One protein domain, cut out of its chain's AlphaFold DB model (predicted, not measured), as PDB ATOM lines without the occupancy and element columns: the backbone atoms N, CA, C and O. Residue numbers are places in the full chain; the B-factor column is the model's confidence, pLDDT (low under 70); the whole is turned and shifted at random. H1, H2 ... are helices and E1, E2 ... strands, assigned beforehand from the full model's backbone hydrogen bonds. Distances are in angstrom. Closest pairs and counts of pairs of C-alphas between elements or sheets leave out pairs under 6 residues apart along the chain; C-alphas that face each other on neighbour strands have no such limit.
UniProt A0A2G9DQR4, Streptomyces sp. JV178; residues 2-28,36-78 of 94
ATOM      1  N   ALA A   2     168.423 208.827 168.152       80.75
ATOM      2  CA  ALA A   2     168.094 207.441 167.807       80.75
ATOM      3  C   ALA A   2     167.450 206.666 168.972       80.75
ATOM      4  O   ALA A   2     166.307 206.241 168.868       80.75
ATOM      5  N   SER A   3     168.120 206.615 170.126       82.12
ATOM      6  CA  SER A   3     167.622 205.935 171.331       82.12
ATOM      7  C   SER A   3     166.729 206.805 172.228       82.12
ATOM      8  O   SER A   3     166.187 206.335 173.226       82.12
ATOM      9  N   ARG A   4     166.582 208.100 171.909       84.88
ATOM     10  CA  ARG A   4     165.907 209.116 172.739       84.88
ATOM     11  C   ARG A   4     164.938 209.949 171.884       84.88
ATOM     12  O   ARG A   4     165.236 211.108 171.566       84.88
ATOM     13  N   PRO A   5     163.782 209.391 171.476       82.50
ATOM     14  CA  PRO A   5     162.862 210.043 170.535       82.50
ATOM     15  C   PRO A   5     162.072 211.220 171.136       82.50
ATOM     16  O   PRO A   5     161.562 212.065 170.400       82.50
ATOM     17  N   LEU A   6     161.974 211.297 172.467       84.31
ATOM     18  CA  LEU A   6     161.228 212.347 173.178       84.31
ATOM     19  C   LEU A   6     162.080 213.562 173.564       84.31
ATOM     20  O   LEU A   6     161.540 214.578 174.001       84.31
ATOM     21  N   VAL A   7     163.398 213.473 173.404       87.00
ATOM     22  CA  VAL A   7     164.334 214.527 173.799       87.00
ATOM     23  C   VAL A   7     164.740 215.326 172.569       87.00
ATOM     24  O   VAL A   7     165.212 214.769 171.575       87.00
ATOM     25  N   VAL A   8     164.588 216.646 172.650       88.19
ATOM     26  CA  VAL A   8     165.124 217.578 171.658       88.19
ATOM     27  C   VAL A   8     166.537 217.957 172.080       88.19
ATOM     28  O   VAL A   8     166.738 218.578 173.127       88.19
ATOM     29  N   GLY A   9     167.515 217.569 171.266       89.00
ATOM     30  CA  GLY A   9     168.908 217.961 171.437       89.00
ATOM     31  C   GLY A   9     169.210 219.291 170.754       89.00
ATOM     32  O   GLY A   9     168.696 219.567 169.671       89.00
ATOM     33  N   LEU A  10     170.079 220.087 171.369       90.94
ATOM     34  CA  LEU A  10     170.744 221.223 170.748       90.94
ATOM     35  C   LEU A  10     172.240 220.930 170.680       90.94
ATOM     36  O   LEU A  10     172.842 220.420 171.630       90.94
ATOM     37  N   TRP A  11     172.855 221.290 169.561       92.69
ATOM     38  CA  TRP A  11     174.301 221.301 169.458       92.69
ATOM     39  C   TRP A  11     174.802 222.552 168.759       92.69
ATOM     40  O   TRP A  11     174.122 223.151 167.926       92.69
ATOM     41  N   SER A  12     176.028 222.931 169.094       94.31
ATOM     42  CA  SER A  12     176.746 224.014 168.437       94.31
ATOM     43  C   SER A  12     178.229 223.679 168.386       94.31
ATOM     44  O   SER A  12     178.778 223.108 169.330       94.31
ATOM     45  N   GLN A  13     178.877 224.023 167.277       95.38
ATOM     46  CA  GLN A  13     180.295 223.775 167.059       95.38
ATOM     47  C   GLN A  13     180.963 225.028 166.494       95.38
ATOM     48  O   GLN A  13     180.456 225.658 165.568       95.38
ATOM     49  N   ALA A  14     182.149 225.337 167.013       94.75
ATOM     50  CA  ALA A  14     183.058 226.315 166.438       94.75
ATOM     51  C   ALA A  14     184.478 225.732 166.403       94.75
ATOM     52  O   ALA A  14     185.073 225.423 167.436       94.75
ATOM     53  N   GLY A  15     185.030 225.567 165.198       90.94
ATOM     54  CA  GLY A  15     186.326 224.908 165.024       90.94
ATOM     55  C   GLY A  15     186.292 223.468 165.543       90.94
ATOM     56  O   GLY A  15     185.394 222.712 165.189       90.94
ATOM     57  N   SER A  16     187.259 223.091 166.381       93.25
ATOM     58  CA  SER A  16     187.355 221.751 166.982       93.25
ATOM     59  C   SER A  16     186.512 221.565 168.249       93.25
ATOM     60  O   SER A  16     186.574 220.507 168.867       93.25
ATOM     61  N   VAL A  17     185.781 222.595 168.684       94.38
ATOM     62  CA  VAL A  17     185.002 222.566 169.925       94.38
ATOM     63  C   VAL A  17     183.530 222.400 169.585       94.38
ATOM     64  O   VAL A  17     182.983 223.197 168.823       94.38
ATOM     65  N   ALA A  18     182.892 221.395 170.182       93.31
ATOM     66  CA  ALA A  18     181.461 221.144 170.081       93.31
ATOM     67  C   ALA A  18     180.829 221.063 171.476       93.31
ATOM     68  O   ALA A  18     181.434 220.545 172.417       93.31
ATOM     69  N   ARG A  19     179.604 221.574 171.595       92.94
ATOM     70  CA  ARG A  19     178.737 221.440 172.768       92.94
ATOM     71  C   ARG A  19     177.458 220.735 172.343       92.94
ATOM     72  O   ARG A  19     176.905 221.051 171.293       92.94
ATOM     73  N   PHE A  20     176.996 219.836 173.200       92.25
ATOM     74  CA  PHE A  20     175.775 219.061 173.031       92.25
ATOM     75  C   PHE A  20     174.975 219.149 174.326       92.25
ATOM     76  O   PHE A  20     175.541 218.929 175.398       92.25
ATOM     77  N   GLU A  21     173.691 219.478 174.246       90.31
ATOM     78  CA  GLU A  21     172.836 219.602 175.425       90.31
ATOM     79  C   GLU A  21     171.370 219.258 175.128       90.31
ATOM     80  O   GLU A  21     170.892 219.498 174.015       90.31
ATOM     81  N   PRO A  22     170.629 218.720 176.111       89.56
ATOM     82  CA  PRO A  22     169.182 218.626 176.006       89.56
ATOM     83  C   PRO A  22     168.589 220.038 176.067       89.56
ATOM     84  O   PRO A  22     168.926 220.822 176.954       89.56
ATOM     85  N   SER A  23     167.693 220.367 175.139       88.00
ATOM     86  CA  SER A  23     167.076 221.697 175.072       88.00
ATOM     87  C   SER A  23     165.587 221.693 175.396       88.00
ATOM     88  O   SER A  23     165.078 222.718 175.849       88.00
ATOM     89  N   ALA A  24     164.875 220.593 175.139       84.88
ATOM     90  CA  ALA A  24     163.447 220.484 175.427       84.88
ATOM     91  C   ALA A  24     162.976 219.024 175.481       84.88
ATOM     92  O   ALA A  24     163.608 218.123 174.924       84.88
ATOM     93  N   VAL A  25     161.814 218.819 176.100       85.38
ATOM     94  CA  VAL A  25     160.997 217.614 175.919       85.38
ATOM     95  C   VAL A  25     160.021 217.877 174.786       85.38
ATOM     96  O   VAL A  25     159.448 218.962 174.670       85.38
ATOM     97  N   ARG A  26     159.831 216.887 173.926       79.69
ATOM     98  CA  ARG A  26     158.926 217.004 172.794       79.69
ATOM     99  C   ARG A  26     157.470 217.160 173.263       79.69
ATOM    100  O   ARG A  26     156.924 216.270 173.906       79.69
ATOM    101  N   GLY A  27     156.838 218.282 172.905       71.69
ATOM    102  CA  GLY A  27     155.417 218.571 173.141       71.69
ATOM    103  C   GLY A  27     154.549 218.311 171.902       71.69
ATOM    104  O   GLY A  27     154.986 218.520 170.771       71.69
ATOM    105  N   GLY A  28     153.320 217.826 172.099       67.75
ATOM    106  CA  GLY A  28     152.443 217.357 171.021       67.75
ATOM    107  C   GLY A  28     152.025 218.431 170.002       67.75
ATOM    108  O   GLY A  28     151.357 219.398 170.350       67.75
ATOM    109  N   LEU A  36     169.457 222.637 160.608       94.19
ATOM    110  CA  LEU A  36     170.908 222.794 160.584       94.19
ATOM    111  C   LEU A  36     171.281 224.140 159.982       94.19
ATOM    112  O   LEU A  36     170.855 224.478 158.878       94.19
ATOM    113  N   VAL A  37     172.145 224.874 160.681       95.75
ATOM    114  CA  VAL A  37     172.664 226.165 160.227       95.75
ATOM    115  C   VAL A  37     174.180 226.081 160.107       95.75
ATOM    116  O   VAL A  37     174.879 225.792 161.075       95.75
ATOM    117  N   PHE A  38     174.695 226.369 158.911       95.69
ATOM    118  CA  PHE A  38     176.129 226.463 158.637       95.69
ATOM    119  C   PHE A  38     176.515 227.927 158.432       95.69
ATOM    120  O   PHE A  38     175.886 228.634 157.646       95.69
ATOM    121  N   ILE A  39     177.568 228.378 159.115       95.00
ATOM    122  CA  ILE A  39     178.049 229.763 159.063       95.00
ATOM    123  C   ILE A  39     179.511 229.750 158.618       95.00
ATOM    124  O   ILE A  39     180.355 229.120 159.248       95.00
ATOM    125  N   GLY A  40     179.818 230.451 157.528       93.75
ATOM    126  CA  GLY A  40     181.177 230.548 157.002       93.75
ATOM    127  C   GLY A  40     181.254 231.321 155.688       93.75
ATOM    128  O   GLY A  40     180.246 231.543 155.018       93.75
ATOM    129  N   ALA A  41     182.464 231.730 155.306       95.81
ATOM    130  CA  ALA A  41     182.729 232.327 154.000       95.81
ATOM    131  C   ALA A  41     182.987 231.229 152.954       95.81
ATOM    132  O   ALA A  41     183.719 230.280 153.224       95.81
ATOM    133  N   GLY A  42     182.406 231.361 151.757       96.69
ATOM    134  CA  GLY A  42     182.622 230.404 150.664       96.69
ATOM    135  C   GLY A  42     181.970 229.031 150.874       96.69
ATOM    136  O   GLY A  42     182.481 228.032 150.370       96.69
ATOM    137  N   LEU A  43     180.858 228.963 151.618       96.44
ATOM    138  CA  LEU A  43     180.122 227.712 151.825       96.44
ATOM    139  C   LEU A  43     179.699 227.088 150.488       96.44
ATOM    140  O   LEU A  43     179.025 227.714 149.667       96.44
ATOM    141  N   ARG A  44     180.057 225.816 150.292       97.38
ATOM    142  CA  ARG A  44     179.677 225.028 149.114       97.38
ATOM    143  C   ARG A  44     178.303 224.399 149.334       97.38
ATOM    144  O   ARG A  44     178.199 223.230 149.682       97.38
ATOM    145  N   GLY A  45     177.254 225.201 149.165       96.31
ATOM    146  CA  GLY A  45     175.889 224.828 149.547       96.31
ATOM    147  C   GLY A  45     175.342 223.553 148.895       96.31
ATOM    148  O   GLY A  45     174.664 222.794 149.574       96.31
ATOM    149  N   GLU A  46     175.598 223.307 147.608       98.00
ATOM    150  CA  GLU A  46     175.151 222.061 146.953       98.00
ATOM    151  C   GLU A  46     175.894 220.849 147.506       98.00
ATOM    152  O   GLU A  46     175.259 219.952 148.038       98.00
ATOM    153  N   ALA A  47     177.228 220.896 147.537       97.81
ATOM    154  CA  ALA A  47     178.034 219.811 148.092       97.81
ATOM    155  C   ALA A  47     177.680 219.478 149.557       97.81
ATOM    156  O   ALA A  47     177.720 218.318 149.951       97.81
ATOM    157  N   LEU A  48     177.320 220.483 150.370       96.50
ATOM    158  CA  LEU A  48     176.825 220.261 151.734       96.50
ATOM    159  C   LEU A  48     175.482 219.522 151.747       96.50
ATOM    160  O   LEU A  48     175.293 218.627 152.563       96.50
ATOM    161  N   ARG A  49     174.550 219.895 150.865       96.62
ATOM    162  CA  ARG A  49     173.247 219.227 150.762       96.62
ATOM    163  C   ARG A  49     173.381 217.809 150.225       96.62
ATOM    164  O   ARG A  49     172.715 216.934 150.756       96.62
ATOM    165  N   ASP A  50     174.259 217.587 149.251       97.94
ATOM    166  CA  ASP A  50     174.544 216.257 148.711       97.94
ATOM    167  C   ASP A  50     175.094 215.344 149.811       97.94
ATOM    168  O   ASP A  50     174.543 214.274 150.054       97.94
ATOM    169  N   ALA A  51     176.094 215.814 150.566       97.38
ATOM    170  CA  ALA A  51     176.660 215.065 151.687       97.38
ATOM    171  C   ALA A  51     175.627 214.777 152.794       97.38
ATOM    172  O   ALA A  51     175.603 213.680 153.343       97.38
ATOM    173  N   LEU A  52     174.751 215.735 153.123       95.81
ATOM    174  CA  LEU A  52     173.654 215.495 154.071       95.81
ATOM    175  C   LEU A  52     172.620 214.506 153.514       95.81
ATOM    176  O   LEU A  52     172.090 213.698 154.270       95.81
ATOM    177  N   GLY A  53     172.348 214.555 152.209       95.62
ATOM    178  CA  GLY A  53     171.445 213.639 151.518       95.62
ATOM    179  C   GLY A  53     171.952 212.198 151.515       95.62
ATOM    180  O   GLY A  53     171.161 211.274 151.671       95.62
ATOM    181  N   GLU A  54     173.265 211.997 151.405       95.06
ATOM    182  CA  GLU A  54     173.899 210.677 151.516       95.06
ATOM    183  C   GLU A  54     173.747 210.046 152.907       95.06
ATOM    184  O   GLU A  54     173.774 208.821 153.016       95.06
ATOM    185  N   CYS A  55     173.546 210.861 153.948       90.31
ATOM    186  CA  CYS A  55     173.324 210.412 155.325       90.31
ATOM    187  C   CYS A  55     171.851 210.110 155.652       90.31
ATOM    188  O   CYS A  55     171.563 209.665 156.764       90.31
ATOM    189  N   LEU A  56     170.908 210.397 154.747       90.00
ATOM    190  CA  LEU A  56     169.495 210.108 154.985       90.00
ATOM    191  C   LEU A  56     169.238 208.604 154.912       90.00
ATOM    192  O   LEU A  56     169.685 207.934 153.983       90.00
ATOM    193  N   VAL A  57     168.455 208.104 155.867       87.56
ATOM    194  CA  VAL A  57     167.969 206.721 155.866       87.56
ATOM    195  C   VAL A  57     167.032 206.531 154.675       87.56
ATOM    196  O   VAL A  57     166.050 207.262 154.529       87.56
ATOM    197  N   ARG A  58     167.338 205.561 153.816       89.12
ATOM    198  CA  ARG A  58     166.504 205.164 152.679       89.12
ATOM    199  C   ARG A  58     165.496 204.098 153.087       89.12
ATOM    200  O   ARG A  58     165.642 203.411 154.099       89.12
ATOM    201  N   ASP A  59     164.491 203.919 152.241       87.31
ATOM    202  CA  ASP A  59     163.493 202.869 152.417       87.31
ATOM    203  C   ASP A  59     164.161 201.489 152.537       87.31
ATOM    204  O   ASP A  59     164.942 201.078 151.677       87.31
ATOM    205  N   GLY A  60     163.847 200.770 153.616       85.19
ATOM    206  CA  GLY A  60     164.394 199.440 153.898       85.19
ATOM    207  C   GLY A  60     165.779 199.420 154.556       85.19
ATOM    208  O   GLY A  60     166.260 198.333 154.866       85.19
ATOM    209  N   GLU A  61     166.413 200.571 154.808       83.69
ATOM    210  CA  GLU A  61     167.684 200.634 155.549       83.69
ATOM    211  C   GLU A  61     167.489 200.554 157.076       83.69
ATOM    212  O   GLU A  61     168.435 200.220 157.785       83.69
ATOM    213  N   SER A  62     166.278 200.804 157.596       79.38
ATOM    214  CA  SER A  62     165.956 200.594 159.014       79.38
ATOM    215  C   SER A  62     164.461 200.364 159.277       79.38
ATOM    216  O   SER A  62     163.611 200.924 158.586       79.38
ATOM    217  N   GLU A  63     164.139 199.580 160.314       73.25
ATOM    218  CA  GLU A  63     162.771 199.387 160.838       73.25
ATOM    219  C   GLU A  63     162.383 200.428 161.908       73.25
ATOM    220  O   GLU A  63     161.247 200.450 162.381       73.25
ATOM    221  N   GLY A  64     163.313 201.304 162.297       72.50
ATOM    222  CA  GLY A  64     163.091 202.318 163.324       72.50
ATOM    223  C   GLY A  64     164.378 203.001 163.779       72.50
ATOM    224  O   GLY A  64     165.472 202.725 163.290       72.50
ATOM    225  N   ALA A  65     164.262 203.918 164.732       72.12
ATOM    226  CA  ALA A  65     165.417 204.641 165.258       72.12
ATOM    227  C   ALA A  65     166.345 203.747 166.111       72.12
ATOM    228  O   ALA A  65     167.547 203.992 166.162       72.12
ATOM    229  N   ASP A  66     165.809 202.668 166.694       69.75
ATOM    230  CA  ASP A  66     166.513 201.752 167.606       69.75
ATOM    231  C   ASP A  66     167.655 200.957 166.947       69.75
ATOM    232  O   ASP A  66     168.519 200.418 167.636       69.75
ATOM    233  N   GLY A  67     167.675 200.879 165.611       76.44
ATOM    234  CA  GLY A  67     168.738 200.220 164.847       76.44
ATOM    235  C   GLY A  67     170.025 201.042 164.713       76.44
ATOM    236  O   GLY A  67     171.028 200.517 164.230       76.44
ATOM    237  N   PHE A  68     170.016 202.313 165.125       82.56
ATOM    238  CA  PHE A  68     171.164 203.212 165.027       82.56
ATOM    239  C   PHE A  68     171.814 203.440 166.394       82.56
ATOM    240  O   PHE A  68     171.138 203.720 167.384       82.56
ATOM    241  N   GLU A  69     173.146 203.381 166.435       85.62
ATOM    242  CA  GLU A  69     173.912 203.835 167.597       85.62
ATOM    243  C   GLU A  69     173.685 205.340 167.808       85.62
ATOM    244  O   GLU A  69     173.742 206.121 166.857       85.62
ATOM    245  N   ASP A  70     173.412 205.750 169.048       85.50
ATOM    246  CA  ASP A  70     173.256 207.160 169.408       85.50
ATOM    247  C   ASP A  70     174.630 207.751 169.792       85.50
ATOM    248  O   ASP A  70     175.141 207.425 170.865       85.50
ATOM    249  N   PRO A  71     175.248 208.615 168.957       85.56
ATOM    250  CA  PRO A  71     176.611 209.102 169.178       85.56
ATOM    251  C   PRO A  71     176.694 210.253 170.191       85.56
ATOM    252  O   PRO A  71     177.787 210.760 170.462       85.56
ATOM    253  N   PHE A  72     175.563 210.738 170.706       85.69
ATOM    254  CA  PHE A  72     175.552 211.855 171.644       85.69
ATOM    255  C   PHE A  72     175.798 211.375 173.079       85.69
ATOM    256  O   PHE A  72     175.325 210.302 173.455       85.69
ATOM    257  N   PRO A  73     176.440 212.202 173.927       86.44
ATOM    258  CA  PRO A  73     176.650 211.877 175.331       86.44
ATOM    259  C   PRO A  73     175.358 211.497 176.064       86.44
ATOM    260  O   PRO A  73     174.254 211.920 175.694       86.44
ATOM    261  N   GLU A  74     175.504 210.751 177.153       84.56
ATOM    262  CA  GLU A  74     174.415 210.546 178.104       84.56
ATOM    263  C   GLU A  74     174.007 211.893 178.722       84.56
ATOM    264  O   GLU A  74     174.854 212.720 179.068       84.56
ATOM    265  N   TRP A  75     172.700 212.129 178.835       82.62
ATOM    266  CA  TRP A  75     172.132 213.342 179.427       82.62
ATOM    267  C   TRP A  75     171.182 212.951 180.551       82.62
ATOM    268  O   TRP A  75     170.353 212.063 180.366       82.62
ATOM    269  N   GLU A  76     171.249 213.647 181.685       69.25
ATOM    270  CA  GLU A  76     170.210 213.538 182.708       69.25
ATOM    271  C   GLU A  76     168.962 214.276 182.223       69.25
ATOM    272  O   GLU A  76     168.946 215.504 182.105       69.25
ATOM    273  N   THR A  77     167.914 213.530 181.889       68.69
ATOM    274  CA  THR A  77     166.683 214.099 181.346       68.69
ATOM    275  C   THR A  77     165.564 213.991 182.379       68.69
ATOM    276  O   THR A  77     164.871 212.980 182.462       68.69
ATOM    277  N   PHE A  78     165.396 215.033 183.193       62.44
ATOM    278  CA  PHE A  78     164.347 215.098 184.213       62.44
ATOM    279  C   PHE A  78     162.982 215.413 183.574       62.44
ATOM    280  O   PHE A  78     162.869 216.357 182.795       62.44
TER     281      PHE A  78
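Overview. This is residues 2 to 28 and 36 to 78 of the 94 residues of a protein of Streptomyces sp. JV178 (UniProt A0A2G9DQR4). With little regular structure, this is an open, loose frame: the long hairpin E1-E2 makes one side, the lone helix H1 stands away from it, and residues 55 to 78, with no named element, lead from H1 back toward the hairpin. The printed part has 70 residues, with 27 in E1, E2 and H1, in that order; the class is mixed, the two-stranded sheet antiparallel. The whole is loose, with a radius of gyration of the C-alphas of 14.9 A and spans of 41 by 32 by 25 A.

Along the chain. E1, residues 7 to 14, begins at C-alpha 7 (164.334, 214.527, 173.799) and is 23.3 A long. E2, residues 17 to 25, is 25.2 A long. H1, residues 45 to 54, is 14.4 A long and ends at C-alpha 54 (173.899, 210.677, 151.516).

Arrangement. Hairpin E1 and E2, with a tight link, is antiparallel at 159 degrees; N 10 and O 21 are within hydrogen-bond range at 2.8 A. E1 and H1 are apart. In H1 every O i to N i+4 pair is within hydrogen-bond range.

Size, cuts and confidence. Residues 29 to 35 are not printed; C-alphas 28 and 36 are 21.9 A apart across the cut. Residues 28, 66 and 76 to 78 have pLDDT under 70.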